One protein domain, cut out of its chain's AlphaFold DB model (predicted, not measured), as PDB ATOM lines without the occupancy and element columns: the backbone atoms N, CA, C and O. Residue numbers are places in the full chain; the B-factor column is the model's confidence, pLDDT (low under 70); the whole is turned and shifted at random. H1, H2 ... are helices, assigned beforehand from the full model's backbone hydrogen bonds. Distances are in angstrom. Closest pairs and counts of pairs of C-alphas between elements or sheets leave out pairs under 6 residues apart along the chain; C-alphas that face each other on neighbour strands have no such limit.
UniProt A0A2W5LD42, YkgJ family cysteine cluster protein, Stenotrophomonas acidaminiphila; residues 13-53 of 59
ATOM      1  N   ASP A  13     187.799 205.142 206.174       89.12
ATOM      2  CA  ASP A  13     186.969 206.340 206.174       89.12
ATOM      3  C   ASP A  13     185.960 206.177 205.029       89.12
ATOM      4  O   ASP A  13     186.325 206.288 203.856       89.12
ATOM      5  N   ALA A  14     184.706 205.860 205.365       84.06
ATOM      6  CA  ALA A  14     183.644 205.613 204.386       84.06
ATOM      7  C   ALA A  14     183.291 206.862 203.557       84.06
ATOM      8  O   ALA A  14     182.897 206.740 202.399       84.06
ATOM      9  N   ALA A  15     183.481 208.066 204.107       87.62
ATOM     10  CA  ALA A  15     183.203 209.305 203.387       87.62
ATOM     11  C   ALA A  15     184.252 209.572 202.299       87.62
ATOM     12  O   ALA A  15     183.931 210.095 201.232       87.62
ATOM     13  N   ARG A  16     185.513 209.212 202.561       85.19
ATOM     14  CA  ARG A  16     186.637 209.431 201.635       85.19
ATOM     15  C   ARG A  16     187.037 208.193 200.837       85.19
ATOM     16  O   ARG A  16     187.869 208.301 199.938       85.19
ATOM     17  N   MET A  17     186.480 207.029 201.169       84.69
ATOM     18  CA  MET A  17     186.822 205.726 200.588       84.69
ATOM     19  C   MET A  17     188.332 205.421 200.653       84.69
ATOM     20  O   MET A  17     188.908 204.791 199.763       84.69
ATOM     21  N   CYS A  18     189.002 205.871 201.719       86.25
ATOM     22  CA  CYS A  18     190.430 205.653 201.958       86.25
ATOM     23  C   CYS A  18     190.678 205.272 203.422       86.25
ATOM     24  O   CYS A  18     189.800 205.430 204.260       86.25
ATOM     25  N   CYS A  19     191.851 204.722 203.760       88.62
ATOM     26  CA  CYS A  19     192.127 204.452 205.175       88.62
ATOM     27  C   CYS A  19     192.619 205.722 205.866       88.62
ATOM     28  O   CYS A  19     193.529 206.363 205.343       88.62
ATOM     29  N   SER A  20     192.134 206.000 207.072       90.69
ATOM     30  CA  SER A  20     192.628 207.088 207.927       90.69
ATOM     31  C   SER A  20     194.118 206.947 208.274       90.69
ATOM     32  O   SER A  20     194.808 207.938 208.474       90.69
ATOM     33  N   ILE A  21     194.642 205.716 208.268       91.25
ATOM     34  CA  ILE A  21     196.056 205.385 208.524       91.25
ATOM     35  C   ILE A  21     196.908 205.287 207.248       91.25
ATOM     36  O   ILE A  21     197.851 204.500 207.201       91.25
ATOM     37  N   TYR A  22     196.555 205.992 206.169       86.94
ATOM     38  CA  TYR A  22     197.149 205.773 204.840       86.94
ATOM     39  C   TYR A  22     198.689 205.751 204.844       86.94
ATOM     40  O   TYR A  22     199.289 204.844 204.265       86.94
ATOM     41  N   GLU A  23     199.320 206.698 205.544       87.50
ATOM     42  CA  GLU A  23     200.782 206.829 205.631       87.50
ATOM     43  C   GLU A  23     201.436 205.663 206.394       87.50
ATOM     44  O   GLU A  23     202.477 205.136 205.994       87.50
ATOM     45  N   THR A  24     200.781 205.186 207.451       89.75
ATOM     46  CA  THR A  24     201.272 204.124 208.343       89.75
ATOM     47  C   THR A  24     200.665 202.754 208.037       89.75
ATOM     48  O   THR A  24     200.749 201.837 208.855       89.75
ATOM     49  N   ARG A  25     200.067 202.582 206.847       89.00
ATOM     50  CA  ARG A  25     199.436 201.321 206.433       89.00
ATOM     51  C   ARG A  25     200.402 200.138 206.593       89.00
ATOM     52  O   ARG A  25     201.507 200.197 206.054       89.00
ATOM     53  N   PRO A  26     199.982 199.041 207.246       87.44
ATOM     54  CA  PRO A  26     200.797 197.836 207.335       87.44
ATOM     55  C   PRO A  26     200.999 197.213 205.948       87.44
ATOM     56  O   PRO A  26     200.204 197.437 205.029       87.44
ATOM     57  N   ASP A  27     202.026 196.378 205.799       87.19
ATOM     58  CA  ASP A  27     202.421 195.819 204.498       87.19
ATOM     59  C   ASP A  27     201.311 195.011 203.824       87.19
ATOM     60  O   ASP A  27     201.184 195.025 202.602       87.19
ATOM     61  N   ILE A  28     200.432 194.384 204.610       82.56
ATOM     62  CA  ILE A  28     199.257 193.682 204.086       82.56
ATOM     63  C   ILE A  28     198.311 194.617 203.312       82.56
ATOM     64  O   ILE A  28     197.793 194.235 202.267       82.56
ATOM     65  N   CYS A  29     198.143 195.864 203.768       82.12
ATOM     66  CA  CYS A  29     197.344 196.877 203.079       82.12
ATOM     67  C   CYS A  29     198.084 197.448 201.864       82.12
ATOM     68  O   CYS A  29     197.450 197.825 200.883       82.12
ATOM     69  N   ARG A  30     199.422 197.508 201.907       82.94
ATOM     70  CA  ARG A  30     200.255 197.965 200.780       82.94
ATOM     71  C   ARG A  30     200.353 196.929 199.663       82.94
ATOM     72  O   ARG A  30     200.482 197.294 198.500       82.94
ATOM     73  N   ARG A  31     200.238 195.643 200.000       81.75
ATOM     74  CA  ARG A  31     200.208 194.536 199.036       81.75
ATOM     75  C   ARG A  31     198.975 194.590 198.126       81.75
ATOM     76  O   ARG A  31     199.024 194.098 197.001       81.75
ATOM     77  N   PHE A  32     197.893 195.219 198.588       78.00
ATOM     78  CA  PHE A  32     196.662 195.420 197.826       78.00
ATOM     79  C   PHE A  32     196.684 196.758 197.067       78.00
ATOM     80  O   PHE A  32     195.995 197.720 197.401       78.00
ATOM     81  N   VAL A  33     197.526 196.832 196.036       79.81
ATOM     82  CA  VAL A  33     197.640 198.025 195.186       79.81
ATOM     83  C   VAL A  33     196.392 198.173 194.308       79.81
ATOM     84  O   VAL A  33     195.924 197.203 193.705       79.81
ATOM     85  N   MET A  34     195.869 199.396 194.200       78.69
ATOM     86  CA  MET A  34     194.748 199.719 193.310       78.69
ATOM     87  C   MET A  34     195.104 199.392 191.855       78.69
ATOM     88  O   MET A  34     196.159 199.786 191.368       78.69
ATOM     89  N   SER A  35     194.230 198.657 191.157       80.75
ATOM     90  CA  SER A  35     194.490 198.111 189.811       80.75
ATOM     91  C   SER A  35     195.681 197.132 189.726       80.75
ATOM     92  O   SER A  35     196.106 196.757 188.635       80.75
ATOM     93  N   GLY A  36     196.218 196.677 190.862       86.69
ATOM     94  CA  GLY A  36     197.197 195.594 190.914       86.69
ATOM     95  C   GLY A  36     196.585 194.226 190.574       86.69
ATOM     96  O   GLY A  36     195.368 194.113 190.413       86.69
ATOM     97  N   PRO A  37     197.402 193.163 190.499       89.25
ATOM     98  CA  PRO A  37     196.939 191.822 190.134       89.25
ATOM     99  C   PRO A  37     195.819 191.316 191.054       89.25
ATOM    100  O   PRO A  37     194.768 190.931 190.561       89.25
ATOM    101  N   TYR A  38     195.973 191.444 192.376       83.69
ATOM    102  CA  TYR A  38     194.929 191.065 193.337       83.69
ATOM    103  C   TYR A  38     193.643 191.899 193.204       83.69
ATOM    104  O   TYR A  38     192.547 191.387 193.400       83.69
ATOM    105  N   CYS A  39     193.756 193.185 192.848       84.25
ATOM    106  CA  CYS A  39     192.588 194.038 192.618       84.25
ATOM    107  C   CYS A  39     191.807 193.596 191.372       84.25
ATOM    108  O   CYS A  39     190.579 193.642 191.374       84.25
ATOM    109  N   ARG A  40     192.508 193.165 190.318       89.38
ATOM    110  CA  ARG A  40     191.883 192.643 189.097       89.38
ATOM    111  C   ARG A  40     191.228 191.290 189.334       89.38
ATOM    112  O   ARG A  40     190.096 191.123 188.913       89.38
ATOM    113  N   ASP A  41     191.899 190.401 190.054       90.50
ATOM    114  CA  ASP A  41     191.398 189.065 190.390       90.50
ATOM    115  C   ASP A  41     190.065 189.124 191.157       90.50
ATOM    116  O   ASP A  41     189.075 188.537 190.739       90.50
ATOM    117  N   VAL A  42     189.981 189.960 192.202       87.38
ATOM    118  CA  VAL A  42     188.724 190.169 192.949       87.38
ATOM    119  C   VAL A  42     187.617 190.759 192.069       87.38
ATOM    120  O   VAL A  42     186.445 190.428 192.238       87.38
ATOM    121  N   ARG A  43     187.963 191.653 191.133       87.88
ATOM    122  CA  ARG A  43     186.985 192.212 190.190       87.88
ATOM    123  C   ARG A  43     186.494 191.165 189.195       87.88
ATOM    124  O   ARG A  43     185.313 191.185 188.877       87.88
ATOM    125  N   ASP A  44     187.372 190.287 188.723       91.25
ATOM    126  CA  ASP A  44     187.022 189.193 187.817       91.25
ATOM    127  C   ASP A  44     186.086 188.188 188.502       91.25
ATOM    128  O   ASP A  44     185.012 187.927 187.971       91.25
ATOM    129  N   ASP A  45     186.391 187.754 189.735       88.31
ATOM    130  CA  ASP A  45     185.501 186.892 190.536       88.31
ATOM    131  C   ASP A  45     184.122 187.532 190.745       88.31
ATOM    132  O   ASP A  45     183.085 186.895 190.550       88.31
ATOM    133  N   TYR A  46     184.089 188.822 191.092       85.25
ATOM    134  CA  TYR A  46     182.833 189.548 191.260       85.25
ATOM    135  C   TYR A  46     182.007 189.573 189.965       85.25
ATOM    136  O   TYR A  46     180.796 189.329 189.996       85.25
ATOM    137  N   LEU A  47     182.650 189.862 188.830       87.88
ATOM    138  CA  LEU A  47     182.001 189.889 187.520       87.88
ATOM    139  C   LEU A  47     181.517 188.498 187.111       87.88
ATOM    140  O   LEU A  47     180.374 188.367 186.681       87.88
ATOM    141  N   ASP A  48     182.339 187.467 187.290       90.06
ATOM    142  CA  ASP A  48     182.000 186.077 186.996       90.06
ATOM    143  C   ASP A  48     180.775 185.631 187.803       90.06
ATOM    144  O   ASP A  48     179.770 185.209 187.228       90.06
ATOM    145  N   ARG A  49     180.791 185.830 189.125       85.12
ATOM    146  CA  ARG A  49     179.679 185.452 190.010       85.12
ATOM    147  C   ARG A  49     178.394 186.205 189.679       85.12
ATOM    148  O   ARG A  49     177.323 185.596 189.653       85.12
ATOM    149  N   THR A  50     178.506 187.494 189.358       83.81
ATOM    150  CA  THR A  50     177.367 188.325 188.938       83.81
ATOM    151  C   THR A  50     176.824 187.888 187.575       83.81
ATOM    152  O   THR A  50     175.612 187.780 187.403       83.81
ATOM    153  N   SER A  51     177.698 187.566 186.614       83.44
ATOM    154  CA  SER A  51     177.315 187.110 185.269       83.44
ATOM    155  C   SER A  51     176.611 185.751 185.282       83.44
ATOM    156  O   SER A  51     175.684 185.520 184.510       83.44
ATOM    157  N   ARG A  52     177.002 184.873 186.212       85.50
ATOM    158  CA  ARG A  52     176.367 183.570 186.453       85.50
ATOM    159  C   ARG A  52     175.040 183.682 187.209       85.50
ATOM    160  O   ARG A  52     174.389 182.663 187.427       85.50
ATOM    161  N   GLY A  53     174.646 184.887 187.633       79.38
ATOM    162  CA  GLY A  53     173.429 185.119 188.413       79.38
ATOM    163  C   GLY A  53     173.484 184.515 189.818       79.38
ATOM    164  O   GLY A  53     172.438 184.247 190.408       79.38
TER     165      GLY A  53
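What this domain is: This is residues 13 to 53 of the 59 residues of the protein "YkgJ family cysteine cluster protein" of Stenotrophomonas acidaminiphila (UniProt A0A2W5LD42). An open hook: a stretch with no named element, residues 13 to 26, leads into the small helix H1, and after a tight link the long helix H2 runs off as an arm, with residues 44 to 53 sticking out. The 41 printed residues hold two named helices, H1 then H2, and no named strand; the class is all helix, with 20 residues in named elements, under half. The whole is only just loose, close to extended, with a radius of gyration of the C-alphas of 13.2 A, and flat, with spans of 39 by 23 by 13 A.

Where its parts are: H1 is residues 27 to 31, from C-alpha 27 at (202.421, 195.819, 204.498). H2 is residues 37 to 51, 20.8 A long, ending at C-alpha 51 at (177.315, 187.110, 185.269).

How they stand to each other: H1 and H2 are apart. In H1 and H2 every O i to N i+4 pair is within hydrogen-bond range.

The domain as a whole: The C-alphas farthest apart, those of Thr 24 and Gly 53, are 39.2 A apart. The printed part has no cut, and no printed residue is under 70 in pLDDT.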